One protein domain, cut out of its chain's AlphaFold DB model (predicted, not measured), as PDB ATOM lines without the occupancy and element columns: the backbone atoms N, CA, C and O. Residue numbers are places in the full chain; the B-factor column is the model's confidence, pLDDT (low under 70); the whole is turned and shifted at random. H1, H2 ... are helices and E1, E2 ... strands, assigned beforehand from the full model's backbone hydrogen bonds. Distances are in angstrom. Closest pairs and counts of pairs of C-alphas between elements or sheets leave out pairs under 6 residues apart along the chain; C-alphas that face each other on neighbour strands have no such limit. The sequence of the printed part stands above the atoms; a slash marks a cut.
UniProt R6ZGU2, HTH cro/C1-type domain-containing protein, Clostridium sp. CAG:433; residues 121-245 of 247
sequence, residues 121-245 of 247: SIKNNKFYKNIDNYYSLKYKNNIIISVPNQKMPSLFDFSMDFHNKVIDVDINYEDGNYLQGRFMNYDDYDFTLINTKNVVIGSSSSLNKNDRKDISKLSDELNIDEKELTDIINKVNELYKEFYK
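Overview. This is residues 121 to 245 of the 247 residues of the protein "HTH cro/C1-type domain-containing protein" of Clostridium sp. CAG:433 (UniProt R6ZGU2). A six-stranded, twisted sheet forms a wall with helices packed over one face: the long H3 at E2, E3 and E4, and the short H2 at E5 and E6. The opposite face has no named helix, and from the long loop between E2 and E3 residues 154 to 159 stick out, adding to the length. The printed part has 125 residues, with three named helices and six named strands in the order H1 E1 E2 E3 E4 E5 E6 H2 H3. The sheet order is E1 - E2 - E3 - E4 - E5 - E6, antiparallel throughout, and the class is mixed, helices and strands. The whole is compact, with a radius of gyration of the C-alphas of 15.3 A and spans of 45 by 31 by 25 A.

Along the chain. H1, residues 121 to 124, begins at C-alpha 121 (73.764, 10.732, 25.342) and is 5.2 A long. E1 is residues 134 to 139, 15.4 A, and E2 residues 143 to 148, 16.7 A. E3, residues 167 to 172, is also 16.7 A. E4, residues 178 to 185, runs 22.1 A from C-alpha 178 (74.382, 16.625, -0.218). E5 is residues 188 to 194, 20.2 A, and E6 residues 200 to 203, 7.3 A. H2, residues 215 to 222, is 10.3 A. H3, residues 226 to 244, is 26.2 A and ends at C-alpha 244 (80.974, 17.994, 25.659).

Arrangement. The strands form a meander, each the antiparallel neighbour of the one before, with E1 and E6 as edge strands. Within hydrogen-bond range are N 135 and O 147 of the hairpin E1 and E2, 2.8 A; N 144 and O 170 of E2 and E3, 2.8 A; N 181 and O 169 of E3 and E4, 2.7 A; N 182 and O 190 of E4 and E5, 2.8 A; and N 193 and O 202 of E5 and E6, 2.8 A. H2 and H3 are on the same face. H2 lies over E6 at a height over the sheet of 9.4 A and runs along the strands, at 7 degrees to E6 on the local plane; their closest C-alphas are Gly 202 and Leu 222, 5.1 A. The closest C-alphas of H3 and E3 are Ile 167 and Val 236, 7.1 A. H3 touches H2 with residues 226 to 230 alone, about perpendicular at 76 degrees, closest at the C-alphas of Ser 219 and Glu 226, 5.3 A. H1 and H3 only just touch, with 3 pairs of C-alphas within 8 A, made by residues 239 to 243 of H3 alone; the closest are Ser 121 and Glu 242, 6.2 A. H1 is only just not on the sheet, with 4 pairs of C-alphas within 10 A. In H2 and H3 every O i to N i+4 pair is within hydrogen-bond range; H1 is too short for such a pair.

Size, cuts and confidence. The two farthest C-alphas, of Phe 156 and Asp 175, are 49.3 A apart. The printed part has no cut. The links E2 to E3 and E6 to H2 are long. The mean pLDDT of the printed part is 91.0, and no printed residue is under 70.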
ATOM      1  N   SER A 121      74.245   9.981  26.503       95.06
ATOM      2  CA  SER A 121      73.764  10.732  25.342       95.06
ATOM      3  C   SER A 121      73.689   9.855  24.091       95.06
ATOM      4  O   SER A 121      72.670   9.885  23.400       95.06
ATOM      5  N   ILE A 122      74.685   8.986  23.857       96.31
ATOM      6  CA  ILE A 122      74.642   7.950  22.808       96.31
ATOM      7  C   ILE A 122      73.398   7.065  22.976       96.31
ATOM      8  O   ILE A 122      72.633   6.874  22.029       96.31
ATOM      9  N   LYS A 123      73.162   6.547  24.187       95.38
ATOM     10  CA  LYS A 123      72.047   5.632  24.466       95.38
ATOM     11  C   LYS A 123      70.681   6.319  24.375       95.38
ATOM     12  O   LYS A 123      69.778   5.785  23.732       95.38
ATOM     13  N   ASN A 124      70.522   7.479  25.007       95.56
ATOM     14  CA  ASN A 124      69.251   8.201  25.103       95.56
ATOM     15  C   ASN A 124      68.779   8.702  23.736       95.56
ATOM     16  O   ASN A 124      67.604   8.560  23.403       95.56
ATOM     17  N   ASN A 125      69.705   9.204  22.918       95.19
ATOM     18  CA  ASN A 125      69.412   9.652  21.560       95.19
ATOM     19  C   ASN A 125      69.445   8.505  20.528       95.19
ATOM     20  O   ASN A 125      69.266   8.756  19.341       95.19
ATOM     21  N   LYS A 126      69.629   7.242  20.953       95.06
ATOM     22  CA  LYS A 126      69.626   6.041  20.091       95.06
ATOM     23  C   LYS A 126      70.647   6.094  18.947       95.06
ATOM     24  O   LYS A 126      70.370   5.637  17.837       95.06
ATOM     25  N   PHE A 127      71.831   6.626  19.224       96.62
ATOM     26  CA  PHE A 127      72.938   6.559  18.281       96.62
ATOM     27  C   PHE A 127      73.344   5.098  18.034       96.62
ATOM     28  O   PHE A 127      73.417   4.288  18.961       96.62
ATOM     29  N   TYR A 128      73.643   4.762  16.783       94.38
ATOM     30  CA  TYR A 128      74.190   3.468  16.387       94.38
ATOM     31  C   TYR A 128      75.653   3.616  15.981       94.38
ATOM     32  O   TYR A 128      76.080   4.657  15.488       94.38
ATOM     33  N   LYS A 129      76.447   2.567  16.191       92.56
ATOM     34  CA  LYS A 129      77.854   2.566  15.791       92.56
ATOM     35  C   LYS A 129      77.966   2.384  14.275       92.56
ATOM     36  O   LYS A 129      77.432   1.413  13.741       92.56
ATOM     37  N   ASN A 130      78.660   3.298  13.607       87.38
ATOM     38  CA  ASN A 130      79.010   3.203  12.193       87.38
ATOM     39  C   ASN A 130      80.395   2.535  12.022       87.38
ATOM     40  O   ASN A 130      81.157   2.381  12.981       87.38
ATOM     41  N   ILE A 131      80.714   2.119  10.798       74.00
ATOM     42  CA  ILE A 131      81.944   1.426  10.402       74.00
ATOM     43  C   ILE A 131      83.181   2.315  10.631       74.00
ATOM     44  O   ILE A 131      84.212   1.817  11.078       74.00
ATOM     45  N   ASP A 132      83.055   3.634  10.460       78.19
ATOM     46  CA  ASP A 132      84.182   4.583  10.461       78.19
ATOM     47  C   ASP A 132      84.627   5.080  11.849       78.19
ATOM     48  O   ASP A 132      85.236   6.137  11.976       78.19
ATOM     49  N   ASN A 133      84.348   4.332  12.923       88.19
ATOM     50  CA  ASN A 133      84.620   4.752  14.309       88.19
ATOM     51  C   ASN A 133      83.840   6.020  14.735       88.19
ATOM     52  O   ASN A 133      84.289   6.800  15.574       88.19
ATOM     53  N   TYR A 134      82.633   6.178  14.196       94.00
ATOM     54  CA  TYR A 134      81.651   7.180  14.608       94.00
ATOM     55  C   TYR A 134      80.415   6.510  15.206       94.00
ATOM     56  O   TYR A 134      80.103   5.350  14.927       94.00
ATOM     57  N   TYR A 135      79.694   7.269  16.016       96.38
ATOM     58  CA  TYR A 135      78.303   7.010  16.338       96.38
ATOM     59  C   TYR A 135      77.427   7.931  15.501       96.38
ATOM     60  O   TYR A 135      77.694   9.127  15.442       96.38
ATOM     61  N   SER A 136      76.367   7.396  14.906       95.88
ATOM     62  CA  SER A 136      75.456   8.156  14.052       95.88
ATOM     63  C   SER A 136      74.007   8.038  14.522       95.88
ATOM     64  O   SER A 136      73.591   7.029  15.087       95.88
ATOM     65  N   LEU A 137      73.233   9.084  14.268       95.00
ATOM     66  CA  LEU A 137      71.808   9.214  14.547       95.00
ATOM     67  C   LEU A 137      71.119   9.626  13.245       95.00
ATOM     68  O   LEU A 137      71.534  10.588  12.605       95.00
ATOM     69  N   LYS A 138      70.037   8.932  12.879       94.25
ATOM     70  CA  LYS A 138      69.127   9.401  11.826       94.25
ATOM     71  C   LYS A 138      68.184  10.442  12.419       94.25
ATOM     72  O   LYS A 138      67.342  10.106  13.253       94.25
ATOM     73  N   TYR A 139      68.345  11.689  12.005       92.62
ATOM     74  CA  TYR A 139      67.497  12.806  12.389       92.62
ATOM     75  C   TYR A 139      66.624  13.180  11.189       92.62
ATOM     76  O   TYR A 139      67.136  13.513  10.131       92.62
ATOM     77  N   LYS A 140      65.295  13.088  11.308       88.00
ATOM     78  CA  LYS A 140      64.390  13.206  10.142       88.00
ATOM     79  C   LYS A 140      64.787  12.220   9.010       88.00
ATOM     80  O   LYS A 140      65.588  11.310   9.223       88.00
ATOM     81  N   ASN A 141      64.165  12.306   7.834       79.88
ATOM     82  CA  ASN A 141      64.354  11.295   6.780       79.88
ATOM     83  C   ASN A 141      65.696  11.414   6.034       79.88
ATOM     84  O   ASN A 141      66.176  10.412   5.507       79.88
ATOM     85  N   ASN A 142      66.298  12.602   5.998       89.69
ATOM     86  CA  ASN A 142      67.450  12.932   5.157       89.69
ATOM     87  C   ASN A 142      68.705  13.383   5.923       89.69
ATOM     88  O   ASN A 142      69.740  13.551   5.278       89.69
ATOM     89  N   ILE A 143      68.643  13.568   7.250       93.62
ATOM     90  CA  ILE A 143      69.759  14.108   8.042       93.62
ATOM     91  C   ILE A 143      70.396  12.999   8.883       93.62
ATOM     92  O   ILE A 143      69.729  12.238   9.591       93.62
ATOM     93  N   ILE A 144      71.718  12.911   8.828       95.31
ATOM     94  CA  ILE A 144      72.533  12.029   9.658       95.31
ATOM     95  C   ILE A 144      73.422  12.914  10.522       95.31
ATOM     96  O   ILE A 144      74.173  13.731  10.009       95.31
ATOM     97  N   ILE A 145      73.339  12.744  11.838       96.31
ATOM     98  CA  ILE A 145      74.214  13.427  12.793       96.31
ATOM     99  C   ILE A 145      75.220  12.408  13.310       96.31
ATOM    100  O   ILE A 145      74.820  11.355  13.809       96.31
ATOM    101  N   SER A 146      76.507  12.717  13.214       96.12
ATOM    102  CA  SER A 146      77.601  11.822  13.579       96.12
ATOM    103  C   SER A 146      78.526  12.455  14.614       96.12
ATOM    104  O   SER A 146      78.883  13.626  14.531       96.12
ATOM    105  N   VAL A 147      78.942  11.657  15.595       95.94
ATOM    106  CA  VAL A 147      79.920  12.040  16.621       95.94
ATOM    107  C   VAL A 147      81.047  11.009  16.683       95.94
ATOM    108  O   VAL A 147      80.785   9.807  16.552       95.94
ATOM    109  N   PRO A 148      82.308  11.425  16.865       94.75
ATOM    110  CA  PRO A 148      83.430  10.499  16.901       94.75
ATOM    111  C   PRO A 148      83.351   9.601  18.140       94.75
ATOM    112  O   PRO A 148      83.086  10.061  19.251       94.75
ATOM    113  N   ASN A 149      83.616   8.305  17.971       93.44
ATOM    114  CA  ASN A 149      83.766   7.396  19.102       93.44
ATOM    115  C   ASN A 149      85.084   7.702  19.826       93.44
ATOM    116  O   ASN A 149      86.168   7.476  19.281       93.44
ATOM    117  N   GLN A 150      84.989   8.197  21.059       90.69
ATOM    118  CA  GLN A 150      86.137   8.668  21.826       90.69
ATOM    119  C   GLN A 150      86.023   8.365  23.320       90.69
ATOM    120  O   GLN A 150      84.971   7.999  23.837       90.69
ATOM    121  N   LYS A 151      87.155   8.508  24.002       93.19
ATOM    122  CA  LYS A 151      87.330   8.374  25.450       93.19
ATOM    123  C   LYS A 151      88.239   9.495  25.929       93.19
ATOM    124  O   LYS A 151      88.919  10.112  25.105       93.19
ATOM    125  N   MET A 152      88.288   9.732  27.235       95.56
ATOM    126  CA  MET A 152      89.195  10.747  27.751       95.56
ATOM    127  C   MET A 152      90.653  10.434  27.397       95.56
ATOM    128  O   MET A 152      91.064   9.264  27.459       95.56
ATOM    129  N   PRO A 153      91.454  11.466  27.073       95.50
ATOM    130  CA  PRO A 153      92.900  11.335  26.951       95.50
ATOM    131  C   PRO A 153      93.520  10.783  28.233       95.50
ATOM    132  O   PRO A 153      92.912  10.824  29.302       95.50
ATOM    133  N   SER A 154      94.736  10.246  28.146       95.62
ATOM    134  CA  SER A 154      95.417   9.691  29.323       95.62
ATOM    135  C   SER A 154      95.688  10.764  30.388       95.62
ATOM    136  O   SER A 154      95.811  11.941  30.072       95.62
ATOM    137  N   LEU A 155      95.861  10.361  31.651       95.62
ATOM    138  CA  LEU A 155      96.181  11.281  32.753       95.62
ATOM    139  C   LEU A 155      97.383  12.200  32.451       95.62
ATOM    140  O   LEU A 155      97.394  13.356  32.870       95.62
ATOM    141  N   PHE A 156      98.387  11.687  31.736       95.25
ATOM    142  CA  PHE A 156      99.620  12.409  31.393       95.25
ATOM    143  C   PHE A 156      99.526  13.207  30.092       95.25
ATOM    144  O   PHE A 156     100.507  13.812  29.676       95.25
ATOM    145  N   ASP A 157      98.360  13.209  29.452       94.94
ATOM    146  CA  ASP A 157      98.077  14.095  28.328       94.94
ATOM    147  C   ASP A 157      97.776  15.532  28.797       94.94
ATOM    148  O   ASP A 157      97.837  16.476  28.020       94.94
ATOM    149  N   PHE A 158      97.490  15.716  30.093       93.19
ATOM    150  CA  PHE A 158      97.184  17.015  30.708       93.19
ATOM    151  C   PHE A 158      95.958  17.739  30.122       93.19
ATOM    152  O   PHE A 158      95.710  18.900  30.450       93.19
ATOM    153  N   SER A 159      95.141  17.031  29.336       92.81
ATOM    154  CA  SER A 159      93.844  17.492  28.841       92.81
ATOM    155  C   SER A 159      92.720  17.201  29.838       92.81
ATOM    156  O   SER A 159      92.623  16.112  30.405       92.81
ATOM    157  N   MET A 160      91.830  18.178  30.016       93.50
ATOM    158  CA  MET A 160      90.609  18.073  30.833       93.50
ATOM    159  C   MET A 160      89.352  17.950  29.966       93.50
ATOM    160  O   MET A 160      88.262  18.329  30.383       93.50
ATOM    161  N   ASP A 161      89.516  17.466  28.739       93.19
ATOM    162  CA  ASP A 161      88.441  17.353  27.765       93.19
ATOM    163  C   ASP A 161      88.809  16.335  26.678       93.19
ATOM    164  O   ASP A 161      89.965  15.912  26.569       93.19
ATOM    165  N   PHE A 162      87.839  15.963  25.851       93.81
ATOM    166  CA  PHE A 162      88.085  15.163  24.661       93.81
ATOM    167  C   PHE A 162      88.918  15.933  23.626       93.81
ATOM    168  O   PHE A 162      88.742  17.137  23.428       93.81
ATOM    169  N   HIS A 163      89.789  15.226  22.900       91.44
ATOM    170  CA  HIS A 163      90.559  15.829  21.806       91.44
ATOM    171  C   HIS A 163      89.696  16.205  20.603       91.44
ATOM    172  O   HIS A 163      90.004  17.178  19.922       91.44
ATOM    173  N   ASN A 164      88.645  15.429  20.319       90.44
ATOM    174  CA  ASN A 164      87.841  15.603  19.118       90.44
ATOM    175  C   ASN A 164      86.396  15.969  19.463       90.44
ATOM    176  O   ASN A 164      85.488  15.139  19.439       90.44
ATOM    177  N   LYS A 165      86.183  17.240  19.796       92.94
ATOM    178  CA  LYS A 165      84.854  17.783  20.094       92.94
ATOM    179  C   LYS A 165      84.183  18.301  18.836       92.94
ATOM    180  O   LYS A 165      84.040  19.505  18.650       92.94
ATOM    181  N   VAL A 166      83.806  17.376  17.966       94.19
ATOM    182  CA  VAL A 166      83.058  17.712  16.756       94.19
ATOM    183  C   VAL A 166      81.730  16.981  16.711       94.19
ATOM    184  O   VAL A 166      81.577  15.899  17.290       94.19
ATOM    185  N   ILE A 167      80.771  17.596  16.030       96.00
ATOM    186  CA  ILE A 167      79.546  16.951  15.569       96.00
ATOM    187  C   ILE A 167      79.455  17.209  14.070       96.00
ATOM    188  O   ILE A 167      79.434  18.361  13.638       96.00
ATOM    189  N   ASP A 168      79.436  16.138  13.291       95.81
ATOM    190  CA  ASP A 168      79.285  16.189  11.843       95.81
ATOM    191  C   ASP A 168      77.798  15.983  11.486       95.81
ATOM    192  O   ASP A 168      77.087  15.222  12.149       95.81
ATOM    193  N   VAL A 169      77.310  16.681  10.464       95.62
ATOM    194  CA  VAL A 169      75.932  16.613   9.968       95.62
ATOM    195  C   VAL A 169      75.965  16.392   8.465       95.62
ATOM    196  O   VAL A 169      76.489  17.228   7.740       95.62
ATOM    197  N   ASP A 170      75.355  15.314   7.992       94.62
ATOM    198  CA  ASP A 170      75.203  15.027   6.569       94.62
ATOM    199  C   ASP A 170      73.721  15.096   6.187       94.62
ATOM    200  O   ASP A 170      72.890  14.413   6.789       94.62
ATOM    201  N   ILE A 171      73.376  15.897   5.179       93.81
ATOM    202  CA  ILE A 171      72.018  15.994   4.624       93.81
ATOM    203  C   ILE A 171      72.041  15.484   3.190       93.81
ATOM    204  O   ILE A 171      72.805  16.000   2.383       93.81
ATOM    205  N   ASN A 172      71.189  14.514   2.857       91.69
ATOM    206  CA  ASN A 172      71.048  14.007   1.488       91.69
ATOM    207  C   ASN A 172      69.753  14.529   0.857       91.69
ATOM    208  O   ASN A 172      68.663  14.191   1.317       91.69
ATOM    209  N   TYR A 173      69.856  15.325  -0.201       88.38
ATOM    210  CA  TYR A 173      68.697  15.859  -0.912       88.38
ATOM    211  C   TYR A 173      68.208  14.895  -1.999       88.38
ATOM    212  O   TYR A 173      68.964  14.079  -2.529       88.38
ATOM    213  N   GLU A 174      66.923  14.988  -2.350       85.75
ATOM    214  CA  GLU A 174      66.305  14.123  -3.368       85.75
ATOM    215  C   GLU A 174      66.884  14.341  -4.775       85.75
ATOM    216  O   GLU A 174      66.891  13.423  -5.593       85.75
ATOM    217  N   ASP A 175      67.412  15.536  -5.047       85.88
ATOM    218  CA  ASP A 175      68.093  15.886  -6.299       85.88
ATOM    219  C   ASP A 175      69.521  15.303  -6.401       85.88
ATOM    220  O   ASP A 175      70.203  15.485  -7.414       85.88
ATOM    221  N   GLY A 176      69.961  14.574  -5.368       86.31
ATOM    222  CA  GLY A 176      71.271  13.938  -5.272       86.31
ATOM    223  C   GLY A 176      72.392  14.870  -4.809       86.31
ATOM    224  O   GLY A 176      73.545  14.438  -4.750       86.31
ATOM    225  N   ASN A 177      72.087  16.127  -4.481       90.50
ATOM    226  CA  ASN A 177      73.019  16.988  -3.765       90.50
ATOM    227  C   ASN A 177      73.128  16.529  -2.304       90.50
ATOM    228  O   ASN A 177      72.208  15.924  -1.749       90.50
ATOM    229  N   TYR A 178      74.240  16.849  -1.650       92.75
ATOM    230  CA  TYR A 178      74.382  16.625  -0.218       92.75
ATOM    231  C   TYR A 178      75.098  17.789   0.459       92.75
ATOM    232  O   TYR A 178      75.982  18.427  -0.117       92.75
ATOM    233  N   LEU A 179      74.692  18.077   1.690       93.50
ATOM    234  CA  LEU A 179      75.319  19.075   2.547       93.50
ATOM    235  C   LEU A 179      76.114  18.374   3.640       93.50
ATOM    236  O   LEU A 179      75.573  17.508   4.323       93.50
ATOM    237  N   GLN A 180      77.347  18.817   3.851       95.12
ATOM    238  CA  GLN A 180      78.153  18.444   5.009       95.12
ATOM    239  C   GLN A 180      78.308  19.645   5.931       95.12
ATOM    240  O   GLN A 180      78.758  20.701   5.496       95.12
ATOM    241  N   GLY A 181      77.948  19.483   7.195       94.56
ATOM    242  CA  GLY A 181      78.179  20.432   8.273       94.56
ATOM    243  C   GLY A 181      79.143  19.852   9.299       94.56
ATOM    244  O   GLY A 181      79.042  18.681   9.650       94.56
ATOM    245  N   ARG A 182      80.058  20.665   9.821       95.00
ATOM    246  CA  ARG A 182      80.938  20.308  10.936       95.00
ATOM    247  C   ARG A 182      80.855  21.371  12.009       95.00
ATOM    248  O   ARG A 182      81.219  22.515  11.767       95.00
ATOM    249  N   PHE A 183      80.456  20.969  13.206       94.19
ATOM    250  CA  PHE A 183      80.353  21.828  14.378       94.19
ATOM    251  C   PHE A 183      81.522  21.564  15.318       94.19
ATOM    252  O   PHE A 183      81.670  20.450  15.813       94.19
ATOM    253  N   MET A 184      82.341  22.585  15.566       90.31
ATOM    254  CA  MET A 184      83.491  22.546  16.479       90.31
ATOM    255  C   MET A 184      83.164  23.152  17.850       90.31
ATOM    256  O   MET A 184      83.841  22.850  18.829       90.31
ATOM    257  N   ASN A 185      82.157  24.028  17.926       83.31
ATOM    258  CA  ASN A 185      81.498  24.503  19.148       83.31
ATOM    259  C   ASN A 185      80.151  25.183  18.796       83.31
ATOM    260  O   ASN A 185      79.682  25.064  17.669       83.31
ATOM    261  N   TYR A 186      79.532  25.893  19.752       78.12
ATOM    262  CA  TYR A 186      78.233  26.570  19.576       78.12
ATOM    263  C   TYR A 186      78.182  27.600  18.442       78.12
ATOM    264  O   TYR A 186      77.145  27.766  17.807       78.12
ATOM    265  N   ASP A 187      79.293  28.295  18.219       76.62
ATOM    266  CA  ASP A 187      79.394  29.473  17.354       76.62
ATOM    267  C   ASP A 187      80.387  29.259  16.201       76.62
ATOM    268  O   ASP A 187      80.698  30.197  15.462       76.62
ATOM    269  N   ASP A 188      80.941  28.052  16.102       84.69
ATOM    270  CA  ASP A 188      82.004  27.694  15.176       84.69
ATOM    271  C   ASP A 188      81.630  26.398  14.472       84.69
ATOM    272  O   ASP A 188      81.794  25.289  14.995       84.69
ATOM    273  N   TYR A 189      81.061  26.574  13.290       88.38
ATOM    274  CA  TYR A 189      80.666  25.504  12.406       88.38
ATOM    275  C   TYR A 189      80.887  25.925  10.961       88.38
ATOM    276  O   TYR A 189      80.777  27.103  10.610       88.38
ATOM    277  N   ASP A 190      81.177  24.941  10.122       91.25
ATOM    278  CA  ASP A 190      81.321  25.131   8.690       91.25
ATOM    279  C   ASP A 190      80.413  24.174   7.928       91.25
ATOM    280  O   ASP A 190      80.168  23.051   8.364       91.25
ATOM    281  N   PHE A 191      79.928  24.630   6.779       93.62
ATOM    282  CA  PHE A 191      79.049  23.887   5.892       93.62
ATOM    283  C   PHE A 191      79.609  23.888   4.474       93.62
ATOM    284  O   PHE A 191      80.157  24.889   4.023       93.62
ATOM    285  N   THR A 192      79.442  22.782   3.760       94.12
ATOM    286  CA  THR A 192      79.807  22.629   2.349       94.12
ATOM    287  C   THR A 192      78.678  21.907   1.623       94.12
ATOM    288  O   THR A 192      78.337  20.780   1.978       94.12
ATOM    289  N   LEU A 193      78.098  22.549   0.610       93.81
ATOM    290  CA  LEU A 193      77.102  21.962  -0.283       93.81
ATOM    291  C   LEU A 193      77.799  21.401  -1.521       93.81
ATOM    292  O   LEU A 193      78.533  22.113  -2.214       93.81
ATOM    293  N   ILE A 194      77.546  20.132  -1.814       93.50
ATOM    294  CA  ILE A 194      78.198  19.393  -2.891       93.50
ATOM    295  C   ILE A 194      77.128  18.802  -3.803       93.50
ATOM    296  O   ILE A 194      76.138  18.232  -3.346       93.50
ATOM    297  N   ASN A 195      77.329  18.944  -5.110       91.56
ATOM    298  CA  ASN A 195      76.402  18.397  -6.093       91.56
ATOM    299  C   ASN A 195      76.712  16.945  -6.482       91.56
ATOM    300  O   ASN A 195      77.765  16.396  -6.157       91.56
ATOM    301  N   THR A 196      75.832  16.348  -7.285       90.81
ATOM    302  CA  THR A 196      75.970  14.978  -7.829       90.81
ATOM    303  C   THR A 196      77.270  14.701  -8.600       90.81
ATOM    304  O   THR A 196      77.619  13.543  -8.822       90.81
ATOM    305  N   LYS A 197      78.003  15.740  -9.023       91.69
ATOM    306  CA  LYS A 197      79.300  15.637  -9.713       91.69
ATOM    307  C   LYS A 197      80.493  15.815  -8.766       91.69
ATOM    308  O   LYS A 197      81.610  15.993  -9.247       91.69
ATOM    309  N   ASN A 198      80.273  15.783  -7.449       89.94
ATOM    310  CA  ASN A 198      81.270  16.074  -6.415       89.94
ATOM    311  C   ASN A 198      81.898  17.474  -6.540       89.94
ATOM    312  O   ASN A 198      83.062  17.674  -6.194       89.94
ATOM    313  N   VAL A 199      81.140  18.452  -7.040       91.25
ATOM    314  CA  VAL A 199      81.577  19.851  -7.116       91.25
ATOM    315  C   VAL A 199      80.934  20.638  -5.981       91.25
ATOM    316  O   VAL A 199      79.719  20.565  -5.792       91.25
ATOM    317  N   VAL A 200      81.750  21.401  -5.249       92.69
ATOM    318  CA  VAL A 200      81.278  22.342  -4.227       92.69
ATOM    319  C   VAL A 200      80.507  23.467  -4.912       92.69
ATOM    320  O   VAL A 200      81.051  24.156  -5.774       92.69
ATOM    321  N   ILE A 201      79.241  23.630  -4.539       91.56
ATOM    322  CA  ILE A 201      78.318  24.625  -5.107       91.56
ATOM    323  C   ILE A 201      77.832  25.655  -4.078       91.56
ATOM    324  O   ILE A 201      77.187  26.620  -4.466       91.56
ATOM    325  N   GLY A 202      78.181  25.481  -2.803       89.75
ATOM    326  CA  GLY A 202      77.960  26.450  -1.728       89.75
ATOM    327  C   GLY A 202      78.857  26.121  -0.537       89.75
ATOM    328  O   GLY A 202      79.192  24.954  -0.319       89.75
ATOM    329  N   SER A 203      79.307  27.126   0.214       90.94
ATOM    330  CA  SER A 203      80.163  26.900   1.384       90.94
ATOM    331  C   SER A 203      80.058  28.043   2.381       90.94
ATOM    332  O   SER A 203      80.205  29.197   1.999       90.94
ATOM    333  N   SER A 204      79.960  27.747   3.679       88.12
ATOM    334  CA  SER A 204      80.086  28.775   4.725       88.12
ATOM    335  C   SER A 204      81.427  29.510   4.649       88.12
ATOM    336  O   SER A 204      81.545  30.649   5.101       88.12
ATOM    337  N   SER A 205      82.455  28.879   4.070       87.25
ATOM    338  CA  SER A 205      83.789  29.456   3.954       87.25
ATOM    339  C   SER A 205      83.847  30.692   3.052       87.25
ATOM    340  O   SER A 205      84.784  31.477   3.193       87.25
ATOM    341  N   SER A 206      82.882  30.862   2.140       82.81
ATOM    342  CA  SER A 206      82.764  32.051   1.285       82.81
ATOM    343  C   SER A 206      82.318  33.288   2.077       82.81
ATOM    344  O   SER A 206      82.645  34.416   1.705       82.81
ATOM    345  N   LEU A 207      81.638  33.079   3.209       83.88
ATOM    346  CA  LEU A 207      81.156  34.127   4.095       83.88
ATOM    347  C   LEU A 207      82.237  34.557   5.093       83.88
ATOM    348  O   LEU A 207      83.032  33.753   5.603       83.88
ATOM    349  N   ASN A 208      82.231  35.850   5.430       85.19
ATOM    350  CA  ASN A 208      83.036  36.360   6.535       85.19
ATOM    351  C   ASN A 208      82.490  35.857   7.885       85.19
ATOM    352  O   ASN A 208      81.362  35.383   7.995       85.19
ATOM    353  N   LYS A 209      83.292  35.987   8.946       78.88
ATOM    354  CA  LYS A 209      82.961  35.440  10.272       78.88
ATOM    355  C   LYS A 209      81.646  35.969  10.864       78.88
ATOM    356  O   LYS A 209      80.998  35.242  11.607       78.88
ATOM    357  N   ASN A 210      81.267  37.215  10.569       80.50
ATOM    358  CA  ASN A 210      80.015  37.789  11.069       80.50
ATOM    359  C   ASN A 210      78.819  37.262  10.273       80.50
ATOM    360  O   ASN A 210      77.802  36.922  10.864       80.50
ATOM    361  N   ASP A 211      78.972  37.127   8.957       81.94
ATOM    362  CA  ASP A 211      77.924  36.634   8.067       81.94
ATOM    363  C   ASP A 211      77.655  35.134   8.254       81.94
ATOM    364  O   ASP A 211      76.521  34.708   8.102       81.94
ATOM    365  N   ARG A 212      78.644  34.338   8.692       79.06
ATOM    366  CA  ARG A 212      78.418  32.930   9.094       79.06
ATOM    367  C   ARG A 212      77.493  32.774  10.304       79.06
ATOM    368  O   ARG A 212      76.916  31.707  10.496       79.06
ATOM    369  N   LYS A 213      77.377  33.816  11.135       80.56
ATOM    370  CA  LYS A 213      76.464  33.843  12.289       80.56
ATOM    371  C   LYS A 213      75.067  34.335  11.919       80.56
ATOM    372  O   LYS A 213      74.142  34.173  12.710       80.56
ATOM    373  N   ASP A 214      74.924  34.951  10.751       88.38
ATOM    374  CA  ASP A 214      73.641  35.372  10.215       88.38
ATOM    375  C   ASP A 214      73.013  34.182   9.486       88.38
ATOM    376  O   ASP A 214      73.435  33.803   8.392       88.38
ATOM    377  N   ILE A 215      72.027  33.555  10.134       88.50
ATOM    378  CA  ILE A 215      71.391  32.335   9.625       88.50
ATOM    379  C   ILE A 215      70.778  32.593   8.252       88.50
ATOM    380  O   ILE A 215      70.902  31.734   7.391       88.50
ATOM    381  N   SER A 216      70.196  33.773   8.023       90.81
ATOM    382  CA  SER A 216      69.558  34.112   6.751       90.81
ATOM    383  C   SER A 216      70.580  34.106   5.608       90.81
ATOM    384  O   SER A 216      70.401  33.397   4.619       90.81
ATOM    385  N   LYS A 217      71.730  34.767   5.795       89.50
ATOM    386  CA  LYS A 217      72.815  34.772   4.795       89.50
ATOM    387  C   LYS A 217      73.416  33.390   4.560       89.50
ATOM    388  O   LYS A 217      73.756  33.047   3.431       89.50
ATOM    389  N   LEU A 218      73.582  32.609   5.626       88.56
ATOM    390  CA  LEU A 218      74.095  31.247   5.522       88.56
ATOM    391  C   LEU A 218      73.102  30.330   4.796       88.56
ATOM    392  O   LEU A 218      73.515  29.486   4.007       88.56
ATOM    393  N   SER A 219      71.806  30.519   5.038       90.81
ATOM    394  CA  SER A 219      70.724  29.816   4.351       90.81
ATOM    395  C   SER A 219      70.749  30.084   2.852       90.81
ATOM    396  O   SER A 219      70.706  29.137   2.067       90.81
ATOM    397  N   ASP A 220      70.882  31.357   2.474       89.69
ATOM    398  CA  ASP A 220      70.964  31.796   1.081       89.69
ATOM    399  C   ASP A 220      72.193  31.198   0.376       89.69
ATOM    400  O   ASP A 220      72.074  30.642  -0.715       89.69
ATOM    401  N   GLU A 221      73.365  31.247   1.017       89.94
ATOM    402  CA  GLU A 221      74.622  30.715   0.465       89.94
ATOM    403  C   GLU A 221      74.593  29.189   0.276       89.94
ATOM    404  O   GLU A 221      75.186  28.653  -0.661       89.94
ATOM    405  N   LEU A 222      73.919  28.472   1.176       88.12
ATOM    406  CA  LEU A 222      73.812  27.014   1.130       88.12
ATOM    407  C   LEU A 222      72.576  26.530   0.365       88.12
ATOM    408  O   LEU A 222      72.417  25.322   0.209       88.12
ATOM    409  N   ASN A 223      71.709  27.435  -0.098       86.31
ATOM    410  CA  ASN A 223      70.422  27.112  -0.715       86.31
ATOM    411  C   ASN A 223      69.589  26.127   0.138       86.31
ATOM    412  O   ASN A 223      69.082  25.118  -0.357       86.31
ATOM    413  N   ILE A 224      69.493  26.410   1.441       87.31
ATOM    414  CA  ILE A 224      68.725  25.637   2.435       87.31
ATOM    415  C   ILE A 224      67.590  26.509   2.957       87.31
ATOM    416  O   ILE A 224      67.704  27.732   2.967       87.31
ATOM    417  N   ASP A 225      66.495  25.899   3.403       90.62
ATOM    418  CA  ASP A 225      65.444  26.608   4.131       90.62
ATOM    419  C   ASP A 225      65.943  27.095   5.507       90.62
ATOM    420  O   ASP A 225      66.501  26.331   6.299       90.62
ATOM    421  N   GLU A 226      65.701  28.370   5.825       92.62
ATOM    422  CA  GLU A 226      66.225  29.013   7.041       92.62
ATOM    423  C   GLU A 226      65.732  28.323   8.319       92.62
ATOM    424  O   GLU A 226      66.460  28.194   9.310       92.62
ATOM    425  N   LYS A 227      64.490  27.827   8.300       91.69
ATOM    426  CA  LYS A 227      63.889  27.133   9.438       91.69
ATOM    427  C   LYS A 227      64.476  25.733   9.597       91.69
ATOM    428  O   LYS A 227      64.689  25.307  10.733       91.69
ATOM    429  N   GLU A 228      64.758  25.032   8.503       90.25
ATOM    430  CA  GLU A 228      65.494  23.764   8.535       90.25
ATOM    431  C   GLU A 228      66.907  23.952   9.096       90.25
ATOM    432  O   GLU A 228      67.280  23.253  10.043       90.25
ATOM    433  N   LEU A 229      67.659  24.937   8.596       91.19
ATOM    434  CA  LEU A 229      69.008  25.242   9.074       91.19
ATOM    435  C   LEU A 229      69.013  25.612  10.566       91.19
ATOM    436  O   LEU A 229      69.828  25.099  11.336       91.19
ATOM    437  N   THR A 230      68.059  26.439  10.999       92.94
ATOM    438  CA  THR A 230      67.884  26.811  12.412       92.94
ATOM    439  C   THR A 230      67.606  25.593  13.295       92.94
ATOM    440  O   THR A 230      68.175  25.465  14.380       92.94
ATOM    441  N   ASP A 231      66.737  24.684  12.851       93.25
ATOM    442  CA  ASP A 231      66.405  23.465  13.591       93.25
ATOM    443  C   ASP A 231      67.619  22.536  13.742       93.25
ATOM    444  O   ASP A 231      67.864  22.008  14.828       93.25
ATOM    445  N   ILE A 232      68.426  22.400  12.684       92.44
ATOM    446  CA  ILE A 232      69.671  21.623  12.710       92.44
ATOM    447  C   ILE A 232      70.660  22.228  13.700       92.44
ATOM    448  O   ILE A 232      71.151  21.517  14.576       92.44
ATOM    449  N   ILE A 233      70.925  23.533  13.603       92.44
ATOM    450  CA  ILE A 233      71.855  24.228  14.502       92.44
ATOM    451  C   ILE A 233      71.401  24.072  15.957       92.44
ATOM    452  O   ILE A 233      72.208  23.746  16.827       92.44
ATOM    453  N   ASN A 234      70.106  24.233  16.236       93.38
ATOM    454  CA  ASN A 234      69.565  24.057  17.582       93.38
ATOM    455  C   ASN A 234      69.732  22.623  18.091       93.38
ATOM    456  O   ASN A 234      70.194  22.434  19.220       93.38
ATOM    457  N   LYS A 235      69.416  21.616  17.264       94.56
ATOM    458  CA  LYS A 235      69.573  20.214  17.661       94.56
ATOM    459  C   LYS A 235      71.038  19.852  17.893       94.56
ATOM    460  O   LYS A 235      71.347  19.159  18.860       94.56
ATOM    461  N   VAL A 236      71.953  20.332  17.052       94.88
ATOM    462  CA  VAL A 236      73.388  20.093  17.240       94.88
ATOM    463  C   VAL A 236      73.902  20.809  18.485       94.88
ATOM    464  O   VAL A 236      74.650  20.211  19.247       94.88
ATOM    465  N   ASN A 237      73.455  22.033  18.765       93.19
ATOM    466  CA  ASN A 237      73.824  22.760  19.981       93.19
ATOM    467  C   ASN A 237      73.327  22.078  21.263       93.19
ATOM    468  O   ASN A 237      74.017  22.103  22.286       93.19
ATOM    469  N   GLU A 238      72.142  21.468  21.230       94.62
ATOM    470  CA  GLU A 238      71.638  20.605  22.302       94.62
ATOM    471  C   GLU A 238      72.559  19.394  22.499       94.62
ATOM    472  O   GLU A 238      73.083  19.194  23.593       94.62
ATOM    473  N   LEU A 239      72.852  18.653  21.426       95.06
ATOM    474  CA  LEU A 239      73.740  17.490  21.483       95.06
ATOM    475  C   LEU A 239      75.158  17.867  21.932       95.06
ATOM    476  O   LEU A 239      75.768  17.157  22.723       95.06
ATOM    477  N   TYR A 240      75.683  19.009  21.492       93.94
ATOM    478  CA  TYR A 240      77.005  19.489  21.884       93.94
ATOM    479  C   TYR A 240      77.074  19.751  23.398       93.94
ATOM    480  O   TYR A 240      78.069  19.401  24.037       93.94
ATOM    481  N   LYS A 241      76.004  20.299  24.003       92.69
ATOM    482  CA  LYS A 241      75.882  20.417  25.473       92.69
ATOM    483  C   LYS A 241      75.911  19.047  26.132       92.69
ATOM    484  O   LYS A 241      76.655  18.856  27.088       92.69
ATOM    485  N   GLU A 242      75.115  18.118  25.614       93.19
ATOM    486  CA  GLU A 242      74.985  16.767  26.159       93.19
ATOM    487  C   GLU A 242      76.283  15.951  26.078       93.19
ATOM    488  O   GLU A 242      76.544  15.136  26.963       93.19
ATOM    489  N   PHE A 243      77.089  16.139  25.030       93.38
ATOM    490  CA  PHE A 243      78.323  15.380  24.821       93.38
ATOM    491  C   PHE A 243      79.550  16.008  25.484       93.38
ATOM    492  O   PHE A 243      80.393  15.274  26.001       93.38
ATOM    493  N   TYR A 244      79.680  17.337  25.447       92.38
ATOM    494  CA  TYR A 244      80.974  17.994  25.659       92.38
ATOM    495  C   TYR A 244      80.995  19.043  26.771       92.38
ATOM    496  O   TYR A 244      82.056  19.595  27.059       92.38
ATOM    497  N   LYS A 245      79.862  19.355  27.411       86.69
ATOM    498  CA  LYS A 245      79.835  20.358  28.483       86.69
ATOM    499  C   LYS A 245      79.961  19.708  29.866       86.69
ATOM    500  O   LYS A 245      79.101  18.931  30.286       86.69
TER     501      LYS A 245